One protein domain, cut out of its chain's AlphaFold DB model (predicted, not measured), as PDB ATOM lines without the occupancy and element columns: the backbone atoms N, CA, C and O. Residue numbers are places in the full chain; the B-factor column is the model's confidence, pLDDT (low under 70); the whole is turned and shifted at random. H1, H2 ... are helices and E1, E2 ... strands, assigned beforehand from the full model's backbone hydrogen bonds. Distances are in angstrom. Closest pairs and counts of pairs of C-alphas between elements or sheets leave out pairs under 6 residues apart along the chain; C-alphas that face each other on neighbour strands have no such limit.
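AT A GLANCE: This is residues 2 to 126 of the 305 residues of a protein of Acholeplasmataceae bacterium (UniProt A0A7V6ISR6). A small antiparallel sheet of three strands lies near the middle, with helices set round it: H4, the longest, packs along edge strand E3, while H2 reaches the sheet with its last turns and has H5 on its far side. H3 runs on from E2 toward one end of the longest axis, and H5 lies toward the other end; H6 is off the sheet. The printed part has 125 residues, with six named helices and three named strands in the order H1 H2 E1 E2 H3 H4 H5 H6 E3; the sheet's order is E1 E2 E3, and the class is mostly helix. It is compact, with a radius of gyration of the C-alphas of 14.2 A and spans of 41 by 32 by 23 A.

HOW THE PARTS SIT: E1, residues 44 to 46, and E2, residues 51 to 55, form an antiparallel hairpin at 153 degrees, with N 45 and O 53 within hydrogen-bond range at 2.8 A. E2 is also antiparallel to E3, residues 118 to 122, at 150 degrees, with N 54 and O 119 at 2.8 A. H4, residues 66 to 79, is on the sheet at a height of 4.9 A, on a local plane fitted to just 6 C-alphas. It lies only just over E3, on which 3 of its C-alphas fall, and runs along the strands at 19 degrees to E3 on the local plane; the closest C-alphas, of His 73 and Ile 121, are 5.0 A apart. H2, residues 15 to 27, only grazes the sheet with residues 21 to 27; the closest C-alphas of H2 and E2, Ser 25 and Leu 51, are 6.5 A apart. H3, residues 56 to 61, grazes it with residues 56 to 59, and H1, residues 2 to 9, only just grazes it with residues 2 to 6, having 5 pairs of C-alphas within 10 A. H5, residues 84 to 93, touches H2 at a steep tilt of 45 degrees, opposite ways, closest at the C-alphas of Tyr 23 and Phe 87, 6.4 A. H6, residues 108 to 114, is close to H2 but not clearly touching: the C-alphas of Asp 17 and Tyr 110 are 7.6 A apart. In H1, H3, H4, H5 and H6 every O i to N i+4 pair is within hydrogen-bond range; in H2, 8 of 9 are.

IN THESE COORDINATES: E2 and E3 are each 13.2 A long and E1 7.0 A. H4 measures 20.1 A, H2 18.0 A, H5 14.1 A, H1 10.5 A, H6 9.9 A and H3 8.4 A. H1 begins at C-alpha 2, (-85.216, 138.673, 74.648), and E3 ends at C-alpha 122, (-76.624, 149.669, 82.648).

THE WHOLE: The two C-alphas farthest apart, those of Asn 63 and Pro 97, are 41.5 A apart. The printed part has no cut. The links H2 to E1 and H5 to H6 are long, with 16 and 14 residues. The mean pLDDT of the printed part is 89.4, and residues 30 to 38 are under 70.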
ATOM      1  N   ILE A   2     -86.079 138.945  73.476       93.00
ATOM      2  CA  ILE A   2     -85.216 138.673  74.648       93.00
ATOM      3  C   ILE A   2     -85.722 137.566  75.595       93.00
ATOM      4  O   ILE A   2     -84.957 136.694  75.970       93.00
ATOM      5  N   ILE A   3     -87.025 137.516  75.907       92.81
ATOM      6  CA  ILE A   3     -87.580 136.430  76.742       92.81
ATOM      7  C   ILE A   3     -87.442 135.065  76.072       92.81
ATOM      8  O   ILE A   3     -87.164 134.079  76.741       92.81
ATOM      9  N   LYS A   4     -87.652 134.999  74.754       93.25
ATOM     10  CA  LYS A   4     -87.482 133.751  74.010       93.25
ATOM     11  C   LYS A   4     -86.016 133.313  74.063       93.25
ATOM     12  O   LYS A   4     -85.765 132.168  74.386       93.25
ATOM     13  N   TRP A   5     -85.088 134.245  73.852       95.50
ATOM     14  CA  TRP A   5     -83.652 133.987  73.968       95.50
ATOM     15  C   TRP A   5     -83.270 133.421  75.347       95.50
ATOM     16  O   TRP A   5     -82.593 132.403  75.418       95.50
ATOM     17  N   HIS A   6     -83.795 133.997  76.437       95.94
ATOM     18  CA  HIS A   6     -83.612 133.450  77.791       95.94
ATOM     19  C   HIS A   6     -84.224 132.053  77.963       95.94
ATOM     20  O   HIS A   6     -83.598 131.204  78.577       95.94
ATOM     21  N   LYS A   7     -85.408 131.776  77.403       94.69
ATOM     22  CA  LYS A   7     -86.009 130.425  77.439       94.69
ATOM     23  C   LYS A   7     -85.194 129.391  76.665       94.69
ATOM     24  O   LYS A   7     -85.080 128.256  77.111       94.69
ATOM     25  N   ASP A   8     -84.648 129.781  75.518       94.06
ATOM     26  CA  ASP A   8     -83.812 128.905  74.697       94.06
ATOM     27  C   ASP A   8     -82.481 128.608  75.418       94.06
ATOM     28  O   ASP A   8     -81.978 127.488  75.357       94.06
ATOM     29  N   LYS A   9     -81.942 129.592  76.154       93.25
ATOM     30  CA  LYS A   9     -80.718 129.461  76.956       93.25
ATOM     31  C   LYS A   9     -80.913 128.695  78.267       93.25
ATOM     32  O   LYS A   9     -80.035 127.934  78.665       93.25
ATOM     33  N   TYR A  10     -82.065 128.868  78.911       94.75
ATOM     34  CA  TYR A  10     -82.424 128.268  80.196       94.75
ATOM     35  C   TYR A  10     -83.704 127.425  80.057       94.75
ATOM     36  O   TYR A  10     -84.791 127.891  80.405       94.75
ATOM     37  N   PRO A  11     -83.620 126.177  79.556       94.69
ATOM     38  CA  PRO A  11     -84.800 125.342  79.304       94.69
ATOM     39  C   PRO A  11     -85.673 125.022  80.530       94.69
ATOM     40  O   PRO A  11     -86.845 124.694  80.358       94.69
ATOM     41  N   LEU A  12     -85.123 125.103  81.746       94.44
ATOM     42  CA  LEU A  12     -85.837 124.859  83.010       94.44
ATOM     43  C   LEU A  12     -86.473 126.131  83.599       94.44
ATOM     44  O   LEU A  12     -87.059 126.096  84.676       94.44
ATOM     45  N   LEU A  13     -86.372 127.262  82.895       93.12
ATOM     46  CA  LEU A  13     -86.947 128.537  83.304       93.12
ATOM     47  C   LEU A  13     -88.483 128.445  83.337       93.12
ATOM     48  O   LEU A  13     -89.126 128.173  82.317       93.12
ATOM     49  N   ASN A  14     -89.084 128.736  84.495       92.50
ATOM     50  CA  ASN A  14     -90.535 128.693  84.684       92.50
ATOM     51  C   ASN A  14     -91.159 130.104  84.817       92.50
ATOM     52  O   ASN A  14     -90.507 131.128  84.620       92.50
ATOM     53  N   ASN A  15     -92.463 130.194  85.102       91.75
ATOM     54  CA  ASN A  15     -93.140 131.495  85.190       91.75
ATOM     55  C   ASN A  15     -92.571 132.412  86.286       91.75
ATOM     56  O   ASN A  15     -92.573 133.624  86.093       91.75
ATOM     57  N   GLU A  16     -92.087 131.863  87.400       91.31
ATOM     58  CA  GLU A  16     -91.451 132.616  88.485       91.31
ATOM     59  C   GLU A  16     -90.192 133.336  87.994       91.31
ATOM     60  O   GLU A  16     -90.082 134.558  88.122       91.31
ATOM     61  N   ASP A  17     -89.324 132.611  87.292       93.19
ATOM     62  CA  ASP A  17     -88.109 133.166  86.696       93.19
ATOM     63  C   ASP A  17     -88.421 134.205  85.607       93.19
ATOM     64  O   ASP A  17     -87.704 135.196  85.456       93.19
ATOM     65  N   LEU A  18     -89.515 134.022  84.853       93.88
ATOM     66  CA  LEU A  18     -89.980 135.018  83.882       93.88
ATOM     67  C   LEU A  18     -90.457 136.299  84.560       93.88
ATOM     68  O   LEU A  18     -90.168 137.387  84.054       93.88
ATOM     69  N   TYR A  19     -91.187 136.197  85.674       93.31
ATOM     70  CA  TYR A  19     -91.583 137.378  86.438       93.31
ATOM     71  C   TYR A  19     -90.354 138.121  86.933       93.31
ATOM     72  O   TYR A  19     -90.285 139.335  86.740       93.31
ATOM     73  N   LEU A  20     -89.369 137.396  87.470       92.88
ATOM     74  CA  LEU A  20     -88.120 137.985  87.923       92.88
ATOM     75  C   LEU A  20     -87.369 138.677  86.779       92.88
ATOM     76  O   LEU A  20     -87.050 139.858  86.886       92.88
ATOM     77  N   LEU A  21     -87.163 137.995  85.648       94.25
ATOM     78  CA  LEU A  21     -86.499 138.559  84.469       94.25
ATOM     79  C   LEU A  21     -87.190 139.846  83.987       94.25
ATOM     80  O   LEU A  21     -86.538 140.850  83.695       94.25
ATOM     81  N   ILE A  22     -88.525 139.843  83.904       94.00
ATOM     82  CA  ILE A  22     -89.298 141.017  83.481       94.00
ATOM     83  C   ILE A  22     -89.194 142.134  84.519       94.00
ATOM     84  O   ILE A  22     -89.043 143.297  84.132       94.00
ATOM     85  N   TYR A  23     -89.254 141.803  85.805       92.75
ATOM     86  CA  TYR A  23     -89.142 142.759  86.897       92.75
ATOM     87  C   TYR A  23     -87.767 143.437  86.886       92.75
ATOM     88  O   TYR A  23     -87.676 144.658  86.759       92.75
ATOM     89  N   GLU A  24     -86.690 142.660  86.875       92.75
ATOM     90  CA  GLU A  24     -85.314 143.151  86.805       92.75
ATOM     91  C   GLU A  24     -85.055 144.000  85.555       92.75
ATOM     92  O   GLU A  24     -84.428 145.055  85.642       92.75
ATOM     93  N   SER A  25     -85.627 143.620  84.403       92.94
ATOM     94  CA  SER A  25     -85.523 144.388  83.151       92.94
ATOM     95  C   SER A  25     -86.151 145.792  83.210       92.94
ATOM     96  O   SER A  25     -86.070 146.546  82.234       92.94
ATOM     97  N   ILE A  26     -86.860 146.109  84.296       90.81
ATOM     98  CA  ILE A  26     -87.545 147.381  84.530       90.81
ATOM     99  C   ILE A  26     -86.966 148.085  85.749       90.81
ATOM    100  O   ILE A  26     -86.696 149.275  85.657       90.81
ATOM    101  N   PHE A  27     -86.805 147.382  86.867       89.31
ATOM    102  CA  PHE A  27     -86.446 147.980  88.152       89.31
ATOM    103  C   PHE A  27     -84.941 147.936  88.447       89.31
ATOM    104  O   PHE A  27     -84.496 148.666  89.323       89.31
ATOM    105  N   ALA A  28     -84.155 147.130  87.717       87.31
ATOM    106  CA  ALA A  28     -82.721 146.910  87.960       87.31
ATOM    107  C   ALA A  28     -82.371 146.494  89.404       87.31
ATOM    108  O   ALA A  28     -81.265 146.726  89.886       87.31
ATOM    109  N   THR A  29     -83.321 145.878  90.102       75.44
ATOM    110  CA  THR A  29     -83.181 145.428  91.484       75.44
ATOM    111  C   THR A  29     -82.691 143.990  91.494       75.44
ATOM    112  O   THR A  29     -83.440 143.125  91.055       75.44
ATOM    113  N   ASN A  30     -81.465 143.748  91.953       65.88
ATOM    114  CA  ASN A  30     -81.048 142.532  92.658       65.88
ATOM    115  C   ASN A  30     -79.532 142.508  92.859       65.88
ATOM    116  O   ASN A  30     -78.768 142.969  92.011       65.88
ATOM    117  N   TYR A  31     -79.141 141.906  93.980       51.97
ATOM    118  CA  TYR A  31     -77.790 141.465  94.288       51.97
ATOM    119  C   TYR A  31     -77.916 140.035  94.811       51.97
ATOM    120  O   TYR A  31     -78.307 139.823  95.958       51.97
ATOM    121  N   LEU A  32     -77.670 139.052  93.948       54.56
ATOM    122  CA  LEU A  32     -77.547 137.661  94.369       54.56
ATOM    123  C   LEU A  32     -76.066 137.404  94.616       54.56
ATOM    124  O   LEU A  32     -75.242 137.663  93.743       54.56
ATOM    125  N   CYS A  33     -75.739 136.956  95.824       40.72
ATOM    126  CA  CYS A  33     -74.385 136.610  96.219       40.72
ATOM    127  C   CYS A  33     -74.390 135.214  96.831       40.72
ATOM    128  O   CYS A  33     -75.228 134.912  97.683       40.72
ATOM    129  N   ASN A  34     -73.388 134.435  96.424       44.41
ATOM    130  CA  ASN A  34     -72.974 133.120  96.911       44.41
ATOM    131  C   ASN A  34     -73.520 131.913  96.145       44.41
ATOM    132  O   ASN A  34     -74.491 131.274  96.536       44.41
ATOM    133  N   SER A  35     -72.757 131.502  95.134       51.41
ATOM    134  CA  SER A  35     -72.274 130.120  95.048       51.41
ATOM    135  C   SER A  35     -71.074 130.061  94.098       51.41
ATOM    136  O   SER A  35     -71.158 130.497  92.949       51.41
ATOM    137  N   ASP A  36     -69.941 129.548  94.581       55.88
ATOM    138  CA  ASP A  36     -68.822 129.183  93.714       55.88
ATOM    139  C   ASP A  36     -69.197 127.891  92.990       55.88
ATOM    140  O   ASP A  36     -69.373 126.842  93.615       55.88
ATOM    141  N   THR A  37     -69.333 127.961  91.668       62.50
ATOM    142  CA  THR A  37     -69.638 126.796  90.837       62.50
ATOM    143  C   THR A  37     -68.731 126.739  89.616       62.50
ATOM    144  O   THR A  37     -68.291 127.755  89.090       62.50
ATOM    145  N   ASN A  38     -68.440 125.519  89.159       66.44
ATOM    146  CA  ASN A  38     -67.599 125.259  87.985       66.44
ATOM    147  C   ASN A  38     -68.401 125.197  86.670       66.44
ATOM    148  O   ASN A  38     -67.937 124.615  85.689       66.44
ATOM    149  N   ILE A  39     -69.614 125.749  86.640       82.56
ATOM    150  CA  ILE A  39     -70.475 125.720  85.452       82.56
ATOM    151  C   ILE A  39     -70.133 126.906  84.550       82.56
ATOM    152  O   ILE A  39     -69.863 128.009  85.023       82.56
ATOM    153  N   TYR A  40     -70.118 126.670  83.236       88.44
ATOM    154  CA  TYR A  40     -69.916 127.731  82.254       88.44
ATOM    155  C   TYR A  40     -71.037 128.774  82.359       88.44
ATOM    156  O   TYR A  40     -72.216 128.432  82.274       88.44
ATOM    157  N   GLN A  41     -70.656 130.043  82.487       92.69
ATOM    158  CA  GLN A  41     -71.561 131.187  82.484       92.69
ATOM    159  C   GLN A  41     -70.943 132.301  81.642       92.69
ATOM    160  O   GLN A  41     -69.769 132.642  81.805       92.69
ATOM    161  N   ASP A  42     -71.744 132.907  80.771       96.31
ATOM    162  CA  ASP A  42     -71.318 134.097  80.040       96.31
ATOM    163  C   ASP A  42     -70.952 135.225  81.015       96.31
ATOM    164  O   ASP A  42     -71.512 135.317  82.105       96.31
ATOM    165  N   LEU A  43     -70.017 136.104  80.646       97.81
ATOM    166  CA  LEU A  43     -69.650 137.250  81.476       97.81
ATOM    167  C   LEU A  43     -70.858 138.145  81.757       97.81
ATOM    168  O   LEU A  43     -71.007 138.625  82.879       97.81
ATOM    169  N   TYR A  44     -71.711 138.372  80.760       97.88
ATOM    170  CA  TYR A  44     -72.938 139.129  80.930       97.88
ATOM    171  C   TYR A  44     -74.046 138.689  79.977       97.88
ATOM    172  O   TYR A  44     -73.824 138.057  78.951       97.88
ATOM    173  N   GLU A  45     -75.277 139.059  80.309       96.12
ATOM    174  CA  GLU A  45     -76.461 138.729  79.525       96.12
ATOM    175  C   GLU A  45     -77.422 139.903  79.491       96.12
ATOM    176  O   GLU A  45     -77.726 140.507  80.519       96.12
ATOM    177  N   GLU A  46     -77.953 140.218  78.312       96.31
ATOM    178  CA  GLU A  46     -78.986 141.241  78.199       96.31
ATOM    179  C   GLU A  46     -80.285 140.780  78.858       96.31
ATOM    180  O   GLU A  46     -80.798 139.700  78.565       96.31
ATOM    181  N   ILE A  47     -80.875 141.645  79.682       95.50
ATOM    182  CA  ILE A  47     -82.230 141.461  80.231       95.50
ATOM    183  C   ILE A  47     -83.208 142.524  79.724       95.50
ATOM    184  O   ILE A  47     -84.427 142.340  79.749       95.50
ATOM    185  N   SER A  48     -82.689 143.632  79.196       93.88
ATOM    186  CA  SER A  48     -83.447 144.647  78.470       93.88
ATOM    187  C   SER A  48     -82.574 145.280  77.381       93.88
ATOM    188  O   SER A  48     -81.414 144.922  77.209       93.88
ATOM    189  N   SER A  49     -83.111 146.265  76.656       91.12
ATOM    190  CA  SER A  49     -82.328 147.055  75.698       91.12
ATOM    191  C   SER A  49     -81.182 147.849  76.340       91.12
ATOM    192  O   SER A  49     -80.261 148.248  75.633       91.12
ATOM    193  N   ASN A  50     -81.252 148.115  77.647       93.44
ATOM    194  CA  ASN A  50     -80.309 148.971  78.363       93.44
ATOM    195  C   ASN A  50     -79.723 148.340  79.631       93.44
ATOM    196  O   ASN A  50     -78.871 148.969  80.238       93.44
ATOM    197  N   LEU A  51     -80.151 147.144  80.033       96.06
ATOM    198  CA  LEU A  51     -79.690 146.476  81.249       96.06
ATOM    199  C   LEU A  51     -79.117 145.104  80.923       96.06
ATOM    200  O   LEU A  51     -79.672 144.362  80.103       96.06
ATOM    201  N   VAL A  52     -78.049 144.759  81.632       97.00
ATOM    202  CA  VAL A  52     -77.406 143.448  81.576       97.00
ATOM    203  C   VAL A  52     -77.240 142.878  82.982       97.00
ATOM    204  O   VAL A  52     -77.033 143.629  83.934       97.00
ATOM    205  N   ARG A  53     -77.312 141.555  83.107       96.38
ATOM    206  CA  ARG A  53     -76.815 140.805  84.267       96.38
ATOM    207  C   ARG A  53     -75.347 140.485  84.018       96.38
ATOM    208  O   ARG A  53     -75.048 139.939  82.968       96.38
ATOM    209  N   VAL A  54     -74.447 140.810  84.938       96.88
ATOM    210  CA  VAL A  54     -73.021 140.449  84.881       96.88
ATOM    211  C   VAL A  54     -72.771 139.309  85.857       96.88
ATOM    212  O   VAL A  54     -72.974 139.501  87.053       96.88
ATOM    213  N   ASN A  55     -72.336 138.145  85.370       94.75
ATOM    214  CA  ASN A  55     -72.058 136.985  86.216       94.75
ATOM    215  C   ASN A  55     -70.780 137.208  87.030       94.75
ATOM    216  O   ASN A  55     -69.689 137.345  86.473       94.75
ATOM    217  N   ILE A  56     -70.914 137.207  88.356       92.88
ATOM    218  CA  ILE A  56     -69.840 137.516  89.308       92.88
ATOM    219  C   ILE A  56     -68.718 136.479  89.217       92.88
ATOM    220  O   ILE A  56     -67.545 136.843  89.225       92.88
ATOM    221  N   ASN A  57     -69.061 135.196  89.065       90.94
ATOM    222  CA  ASN A  57     -68.079 134.114  88.970       90.94
ATOM    223  C   ASN A  57     -67.172 134.300  87.745       90.94
ATOM    224  O   ASN A  57     -65.945 134.295  87.862       90.94
ATOM    225  N   THR A  58     -67.764 134.547  86.574       94.06
ATOM    226  CA  THR A  58     -67.010 134.817  85.342       94.06
ATOM    227  C   THR A  58     -66.255 136.144  85.426       94.06
ATOM    228  O   THR A  58     -65.109 136.218  84.993       94.06
ATOM    229  N   TYR A  59     -66.836 137.177  86.038       95.25
ATOM    230  CA  TYR A  59     -66.172 138.464  86.254       95.25
ATOM    231  C   TYR A  59     -64.895 138.313  87.104       95.25
ATOM    232  O   TYR A  59     -63.817 138.762  86.705       95.25
ATOM    233  N   ASN A  60     -64.990 137.586  88.221       93.38
ATOM    234  CA  ASN A  60     -63.868 137.284  89.112       93.38
ATOM    235  C   ASN A  60     -62.829 136.367  88.452       93.38
ATOM    236  O   ASN A  60     -61.632 136.581  88.634       93.38
ATOM    237  N   LYS A  61     -63.255 135.393  87.632       93.94
ATOM    238  CA  LYS A  61     -62.355 134.507  86.868       93.94
ATOM    239  C   LYS A  61     -61.358 135.286  86.006       93.94
ATOM    240  O   LYS A  61     -60.227 134.839  85.827       93.94
ATOM    241  N   TYR A  62     -61.762 136.440  85.479       96.19
ATOM    242  CA  TYR A  62     -60.902 137.317  84.679       96.19
ATOM    243  C   TYR A  62     -60.199 138.411  85.495       96.19
ATOM    244  O   TYR A  62     -59.614 139.318  84.909       96.19
ATOM    245  N   ASN A  63     -60.202 138.315  86.831       95.62
ATOM    246  CA  ASN A  63     -59.578 139.267  87.756       95.62
ATOM    247  C   ASN A  63     -60.039 140.720  87.544       95.62
ATOM    248  O   ASN A  63     -59.267 141.663  87.731       95.62
ATOM    249  N   LEU A  64     -61.294 140.904  87.131       95.94
ATOM    250  CA  LEU A  64     -61.887 142.226  86.981       95.94
ATOM    251  C   LEU A  64     -62.214 142.811  88.362       95.94
ATOM    252  O   LEU A  64     -62.540 142.093  89.309       95.94
ATOM    253  N   ARG A  65     -62.107 144.134  88.501       94.31
ATOM    254  CA  ARG A  65     -62.223 144.796  89.802       94.31
ATOM    255  C   ARG A  65     -63.680 144.872  90.260       94.31
ATOM    256  O   ARG A  65     -64.455 145.678  89.756       94.31
ATOM    257  N   ILE A  66     -64.029 144.097  91.284       91.19
ATOM    258  CA  ILE A  66     -65.404 144.034  91.805       91.19
ATOM    259  C   ILE A  66     -65.950 145.393  92.281       91.19
ATOM    260  O   ILE A  66     -67.141 145.658  92.134       91.19
ATOM    261  N   ASP A  67     -65.088 146.294  92.770       93.12
ATOM    262  CA  ASP A  67     -65.492 147.654  93.159       93.12
ATOM    263  C   ASP A  67     -66.099 148.444  91.991       93.12
ATOM    264  O   ASP A  67     -67.019 149.237  92.196       93.12
ATOM    265  N   ASP A  68     -65.591 148.244  90.769       95.00
ATOM    266  CA  ASP A  68     -66.115 148.926  89.587       95.00
ATOM    267  C   ASP A  68     -67.521 148.407  89.269       95.00
ATOM    268  O   ASP A  68     -68.426 149.201  89.015       95.00
ATOM    269  N   LEU A  69     -67.735 147.091  89.389       94.25
ATOM    270  CA  LEU A  69     -69.047 146.472  89.211       94.25
ATOM    271  C   LEU A  69     -70.067 146.979  90.244       94.25
ATOM    272  O   LEU A  69     -71.181 147.346  89.869       94.25
ATOM    273  N   HIS A  70     -69.681 147.065  91.521       92.75
ATOM    274  CA  HIS A  70     -70.532 147.630  92.576       92.75
ATOM    275  C   HIS A  70     -70.870 149.101  92.305       92.75
ATOM    276  O   HIS A  70     -72.032 149.495  92.365       92.75
ATOM    277  N   LYS A  71     -69.879 149.908  91.912       95.38
ATOM    278  CA  LYS A  71     -70.098 151.314  91.556       95.38
ATOM    279  C   LYS A  71     -71.069 151.468  90.378       95.38
ATOM    280  O   LYS A  71     -71.931 152.346  90.403       95.38
ATOM    281  N   TRP A  72     -70.930 150.644  89.340       96.50
ATOM    282  CA  TRP A  72     -71.835 150.660  88.188       96.50
ATOM    283  C   TRP A  72     -73.255 150.244  88.565       96.50
ATOM    284  O   TRP A  72     -74.214 150.842  88.074       96.50
ATOM    285  N   HIS A  73     -73.402 149.267  89.458       94.88
ATOM    286  CA  HIS A  73     -74.697 148.845  89.985       94.88
ATOM    287  C   HIS A  73     -75.404 149.968  90.747       94.88
ATOM    288  O   HIS A  73     -76.550 150.294  90.433       94.88
ATOM    289  N   ASP A  74     -74.699 150.631  91.667       93.25
ATOM    290  CA  ASP A  74     -75.238 151.754  92.437       93.25
ATOM    291  C   ASP A  74     -75.709 152.892  91.520       93.25
ATOM    292  O   ASP A  74     -76.786 153.468  91.708       93.25
ATOM    293  N   GLU A  75     -74.927 153.205  90.481       95.25
ATOM    294  CA  GLU A  75     -75.314 154.201  89.482       95.25
ATOM    295  C   GLU A  75     -76.547 153.757  88.677       95.25
ATOM    296  O   GLU A  75     -77.434 154.572  88.405       95.25
ATOM    297  N   THR A  76     -76.630 152.471  88.332       95.06
ATOM    298  CA  THR A  76     -77.757 151.887  87.590       95.06
ATOM    299  C   THR A  76     -79.052 151.987  88.394       95.06
ATOM    300  O   THR A  76     -80.050 152.497  87.886       95.06
ATOM    301  N   ILE A  77     -79.039 151.586  89.672       91.81
ATOM    302  CA  ILE A  77     -80.206 151.690  90.562       91.81
ATOM    303  C   ILE A  77     -80.622 153.152  90.729       91.81
ATOM    304  O   ILE A  77     -81.799 153.487  90.607       91.81
ATOM    305  N   LYS A  78     -79.663 154.055  90.965       91.44
ATOM    306  CA  LYS A  78     -79.953 155.482  91.163       91.44
ATOM    307  C   LYS A  78     -80.669 156.106  89.960       91.44
ATOM    308  O   LYS A  78     -81.519 156.984  90.138       91.44
ATOM    309  N   ASN A  79     -80.329 155.664  88.751       89.31
ATOM    310  CA  ASN A  79     -80.895 156.181  87.509       89.31
ATOM    311  C   ASN A  79     -82.161 155.441  87.056       89.31
ATOM    312  O   ASN A  79     -82.876 155.948  86.189       89.31
ATOM    313  N   ASN A  80     -82.476 154.288  87.649       87.12
ATOM    314  CA  ASN A  80     -83.613 153.476  87.250       87.12
ATOM    315  C   ASN A  80     -84.717 153.457  88.317       87.12
ATOM    316  O   ASN A  80     -84.633 152.781  89.334       87.12
ATOM    317  N   LYS A  81     -85.799 154.200  88.062       81.56
ATOM    318  CA  LYS A  81     -86.948 154.292  88.981       81.56
ATOM    319  C   LYS A  81     -88.012 153.211  88.755       81.56
ATOM    320  O   LYS A  81     -88.976 153.152  89.516       81.56
ATOM    321  N   GLY A  82     -87.856 152.381  87.718       84.25
ATOM    322  CA  GLY A  82     -88.833 151.367  87.326       84.25
ATOM    323  C   GLY A  82     -90.243 151.909  87.045       84.25
ATOM    324  O   GLY A  82     -90.504 153.112  87.049       84.25
ATOM    325  N   SER A  83     -91.179 151.016  86.725       90.44
ATOM    326  CA  SER A  83     -92.597 151.359  86.556       90.44
ATOM    327  C   SER A  83     -93.457 150.103  86.631       90.44
ATOM    328  O   SER A  83     -93.340 149.216  85.786       90.44
ATOM    329  N   LEU A  84     -94.362 150.050  87.614       88.25
ATOM    330  CA  LEU A  84     -95.326 148.950  87.737       88.25
ATOM    331  C   LEU A  84     -96.249 148.869  86.519       88.25
ATOM    332  O   LEU A  84     -96.557 147.778  86.057       88.25
ATOM    333  N   GLN A  85     -96.628 150.014  85.947       91.94
ATOM    334  CA  GLN A  85     -97.396 150.043  84.705       91.94
ATOM    335  C   GLN A  85     -96.637 149.334  83.574       91.94
ATOM    336  O   GLN A  85     -97.177 148.411  82.970       91.94
ATOM    337  N   LYS A  86     -95.363 149.690  83.344       91.62
ATOM    338  CA  LYS A  86     -94.531 149.022  82.326       91.62
ATOM    339  C   LYS A  86     -94.351 147.531  82.613       91.62
ATOM    340  O   LYS A  86     -94.237 146.739  81.680       91.62
ATOM    341  N   PHE A  87     -94.308 147.143  83.889       91.69
ATOM    342  CA  PHE A  87     -94.221 145.742  84.296       91.69
ATOM    343  C   PHE A  87     -95.467 144.971  83.863       91.69
ATOM    344  O   PHE A  87     -95.342 144.000  83.117       91.69
ATOM    345  N   TYR A  88     -96.660 145.458  84.207       91.69
ATOM    346  CA  TYR A  88     -97.915 144.836  83.787       91.69
ATOM    347  C   TYR A  88     -98.104 144.841  82.264       91.69
ATOM    348  O   TYR A  88     -98.548 143.843  81.698       91.69
ATOM    349  N   GLU A  89     -97.704 145.912  81.573       93.75
ATOM    350  CA  GLU A  89     -97.703 145.964  80.105       93.75
ATOM    351  C   GLU A  89     -96.813 144.870  79.496       93.75
ATOM    352  O   GLU A  89     -97.224 144.199  78.545       93.75
ATOM    353  N   LYS A  90     -95.612 144.635  80.053       93.00
ATOM    354  CA  LYS A  90     -94.750 143.529  79.616       93.00
ATOM    355  C   LYS A  90     -95.373 142.167  79.927       93.00
ATOM    356  O   LYS A  90     -95.346 141.319  79.042       93.00
ATOM    357  N   LEU A  91     -95.951 141.947  81.111       92.44
ATOM    358  CA  LEU A  91     -96.625 140.676  81.430       92.44
ATOM    359  C   LEU A  91     -97.731 140.358  80.420       92.44
ATOM    360  O   LEU A  91     -97.735 139.274  79.836       92.44
ATOM    361  N   ASN A  92     -98.589 141.341  80.133       93.12
ATOM    362  CA  ASN A  92     -99.658 141.218  79.145       93.12
ATOM    363  C   ASN A  92     -99.108 140.918  77.746       93.12
ATOM    364  O   ASN A  92     -99.602 140.020  77.072       93.12
ATOM    365  N   LYS A  93     -98.039 141.608  77.323       93.06
ATOM    366  CA  LYS A  93     -97.378 141.358  76.030       93.06
ATOM    367  C   LYS A  93     -96.907 139.906  75.873       93.06
ATOM    368  O   LYS A  93     -96.837 139.412  74.749       93.06
ATOM    369  N   TYR A  94     -96.563 139.241  76.972       90.50
ATOM    370  CA  TYR A  94     -96.091 137.857  76.982       90.50
ATOM    371  C   TYR A  94     -97.147 136.846  77.447       90.50
ATOM    372  O   TYR A  94     -96.809 135.680  77.630       90.50
ATOM    373  N   ASN A  95     -98.411 137.267  77.588       93.00
ATOM    374  CA  ASN A  95     -99.522 136.439  78.064       93.00
ATOM    375  C   ASN A  95     -99.227 135.740  79.406       93.00
ATOM    376  O   ASN A  95     -99.632 134.598  79.620       93.00
ATOM    377  N   LEU A  96     -98.497 136.411  80.300       91.31
ATOM    378  CA  LEU A  96     -98.230 135.906  81.643       91.31
ATOM    379  C   LEU A  96     -99.335 136.365  82.604       91.31
ATOM    380  O   LEU A  96     -99.717 137.538  82.560       91.31
ATOM    381  N   PRO A  97     -99.855 135.478  83.474       90.94
ATOM    382  CA  PRO A  97    -100.851 135.875  84.457       90.94
ATOM    383  C   PRO A  97    -100.253 136.851  85.476       90.94
ATOM    384  O   PRO A  97     -99.038 136.948  85.646       90.94
ATOM    385  N   LEU A  98    -101.121 137.586  86.172       87.81
ATOM    386  CA  LEU A  98    -100.665 138.459  87.247       87.81
ATOM    387  C   LEU A  98    -100.065 137.616  88.382       87.81
ATOM    388  O   LEU A  98    -100.695 136.644  88.820       87.81
ATOM    389  N   PRO A  99     -98.866 137.970  88.869       86.06
ATOM    390  CA  PRO A  99     -98.243 137.243  89.956       86.06
ATOM    391  C   PRO A  99     -98.999 137.491  91.266       86.06
ATOM    392  O   PRO A  99     -99.563 138.561  91.495       86.06
ATOM    393  N   LYS A 100     -99.006 136.484  92.146       81.00
ATOM    394  CA  LYS A 100     -99.667 136.564  93.461       81.00
ATOM    395  C   LYS A 100     -98.925 137.479  94.439       81.00
ATOM    396  O   LYS A 100     -99.531 137.996  95.372       81.00
ATOM    397  N   THR A 101     -97.621 137.648  94.239       80.62
ATOM    398  CA  THR A 101     -96.718 138.463  95.055       80.62
ATOM    399  C   THR A 101     -95.813 139.283  94.135       80.62
ATOM    400  O   THR A 101     -95.639 138.945  92.967       80.62
ATOM    401  N   CYS A 102     -95.226 140.357  94.664       72.50
ATOM    402  CA  CYS A 102     -94.185 141.132  93.974       72.50
ATOM    403  C   CYS A 102     -92.788 140.888  94.567       72.50
ATOM    404  O   CYS A 102     -91.884 141.685  94.341       72.50
ATOM    405  N   ASN A 103     -92.635 139.827  95.366       80.25
ATOM    406  CA  ASN A 103     -91.340 139.367  95.849       80.25
ATOM    407  C   ASN A 103     -90.917 138.209  94.949       80.25
ATOM    408  O   ASN A 103     -91.474 137.117  95.077       80.25
ATOM    409  N   PHE A 104     -90.037 138.495  93.994       85.50
ATOM    410  CA  PHE A 104     -89.576 137.531  93.004       85.50
ATOM    411  C   PHE A 104     -88.170 137.075  93.355       85.50
ATOM    412  O   PHE A 104     -87.308 137.897  93.657       85.50
ATOM    413  N   ASP A 105     -87.951 135.775  93.262       87.94
ATOM    414  CA  ASP A 105     -86.643 135.141  93.326       87.94
ATOM    415  C   ASP A 105     -86.589 134.082  92.217       87.94
ATOM    416  O   ASP A 105     -87.595 133.803  91.561       87.94
ATOM    417  N   HIS A 106     -85.410 133.535  91.959       90.81
ATOM    418  CA  HIS A 106     -85.280 132.390  91.079       90.81
ATOM    419  C   HIS A 106     -85.956 131.163  91.686       90.81
ATOM    420  O   HIS A 106     -85.872 130.928  92.898       90.81
ATOM    421  N   SER A 107     -86.583 130.366  90.823       92.31
ATOM    422  CA  SER A 107     -87.145 129.081  91.228       92.31
ATOM    423  C   SER A 107     -86.045 128.128  91.710       92.31
ATOM    424  O   SER A 107     -84.880 128.266  91.325       92.31
ATOM    425  N   GLU A 108     -86.395 127.149  92.548       91.56
ATOM    426  CA  GLU A 108     -85.430 126.138  93.014       91.56
ATOM    427  C   GLU A 108     -84.818 125.367  91.835       91.56
ATOM    428  O   GLU A 108     -83.597 125.253  91.752       91.56
ATOM    429  N   ASP A 109     -85.635 124.976  90.847       92.94
ATOM    430  CA  ASP A 109     -85.151 124.341  89.614       92.94
ATOM    431  C   ASP A 109     -84.106 125.217  88.899       92.94
ATOM    432  O   ASP A 109     -83.072 124.722  88.448       92.94
ATOM    433  N   TYR A 110     -84.332 126.532  88.810       92.38
ATOM    434  CA  TYR A 110     -83.372 127.446  88.192       92.38
ATOM    435  C   TYR A 110     -82.080 127.551  89.014       92.38
ATOM    436  O   TYR A 110     -80.980 127.512  88.455       92.38
ATOM    437  N   LYS A 111     -82.192 127.671  90.340       91.50
ATOM    438  CA  LYS A 111     -81.043 127.787  91.250       91.50
ATOM    439  C   LYS A 111     -80.153 126.550  91.205       91.50
ATOM    440  O   LYS A 111     -78.943 126.697  91.046       91.50
ATOM    441  N   GLU A 112     -80.746 125.362  91.284       90.50
ATOM    442  CA  GLU A 112     -80.032 124.081  91.308       90.50
ATOM    443  C   GLU A 112     -79.327 123.751  89.984       90.50
ATOM    444  O   GLU A 112     -78.353 123.001  89.979       90.50
ATOM    445  N   ASN A 113     -79.800 124.303  88.858       91.44
ATOM    446  CA  ASN A 113     -79.276 123.970  87.532       91.44
ATOM    447  C   ASN A 113     -78.410 125.071  86.903       91.44
ATOM    448  O   ASN A 113     -77.527 124.759  86.103       91.44
ATOM    449  N   TYR A 114     -78.639 126.343  87.241       90.69
ATOM    450  CA  TYR A 114     -77.974 127.480  86.587       90.69
ATOM    451  C   TYR A 114     -77.178 128.378  87.530       90.69
ATOM    452  O   TYR A 114     -76.399 129.198  87.042       90.69
ATOM    453  N   PHE A 115     -77.341 128.216  88.847       89.50
ATOM    454  CA  PHE A 115     -76.554 128.900  89.877       89.50
ATOM    455  C   PHE A 115     -76.430 130.416  89.627       89.50
ATOM    456  O   PHE A 115     -75.322 130.927  89.426       89.50
ATOM    457  N   PRO A 116     -77.565 131.141  89.573       89.50
ATOM    458  CA  PRO A 116     -77.571 132.570  89.286       89.50
ATOM    459  C   PRO A 116     -76.736 133.328  90.320       89.50
ATOM    460  O   PRO A 116     -77.067 133.353  91.504       89.50
ATOM    461  N   ASN A 117     -75.665 133.973  89.860       89.75
ATOM    462  CA  ASN A 117     -74.805 134.807  90.693       89.75
ATOM    463  C   ASN A 117     -74.362 136.029  89.886       89.75
ATOM    464  O   ASN A 117     -73.327 136.007  89.217       89.75
ATOM    465  N   TYR A 118     -75.187 137.076  89.888       93.19
ATOM    466  CA  TYR A 118     -75.008 138.219  89.002       93.19
ATOM    467  C   TYR A 118     -75.348 139.562  89.650       93.19
ATOM    468  O   TYR A 118     -76.114 139.653  90.609       93.19
ATOM    469  N   VAL A 119     -74.818 140.623  89.042       93.44
ATOM    470  CA  VAL A 119     -75.142 142.022  89.343       93.44
ATOM    471  C   VAL A 119     -75.766 142.677  88.117       93.44
ATOM    472  O   VAL A 119     -75.299 142.474  86.998       93.44
ATOM    473  N   ILE A 120     -76.812 143.480  88.307       95.44
ATOM    474  CA  ILE A 120     -77.460 144.196  87.202       95.44
ATOM    475  C   ILE A 120     -76.807 145.561  87.004       95.44
ATOM    476  O   ILE A 120     -76.745 146.354  87.941       95.44
ATOM    477  N   ILE A 121     -76.386 145.870  85.780       96.31
ATOM    478  CA  ILE A 121     -75.840 147.187  85.431       96.31
ATOM    479  C   ILE A 121     -76.442 147.729  84.132       96.31
ATOM    480  O   ILE A 121     -76.938 146.976  83.289       96.31
ATOM    481  N   ASP A 122     -76.365 149.046  83.941       96.19
ATOM    482  CA  ASP A 122     -76.624 149.669  82.648       96.19
ATOM    483  C   ASP A 122     -75.614 149.164  81.609       96.19
ATOM    484  O   ASP A 122     -74.396 149.212  81.790       96.19
ATOM    485  N   LYS A 123     -76.126 148.774  80.445       95.56
ATOM    486  CA  LYS A 123     -75.351 148.279  79.304       95.56
ATOM    487  C   LYS A 123     -74.267 149.259  78.844       95.56
ATOM    488  O   LYS A 123     -73.267 148.833  78.278       95.56
ATOM    489  N   LYS A 124     -74.420 150.560  79.116       94.75
ATOM    490  CA  LYS A 124     -73.414 151.593  78.799       94.75
ATOM    491  C   LYS A 124     -72.044 151.330  79.444       94.75
ATOM    492  O   LYS A 124     -71.046 151.853  78.962       94.75
ATOM    493  N   PHE A 125     -71.997 150.553  80.529       96.50
ATOM    494  CA  PHE A 125     -70.753 150.178  81.200       96.50
ATOM    495  C   PHE A 125     -70.029 149.007  80.519       96.50
ATOM    496  O   PHE A 125     -68.848 148.786  80.782       96.50
ATOM    497  N   ILE A 126     -70.696 148.285  79.610       96.69
ATOM    498  CA  ILE A 126     -70.088 147.220  78.807       96.69
ATOM    499  C   ILE A 126     -69.186 147.838  77.735       96.69
ATOM    500  O   ILE A 126     -69.613 148.192  76.633       96.69
TER     501      ILE A 126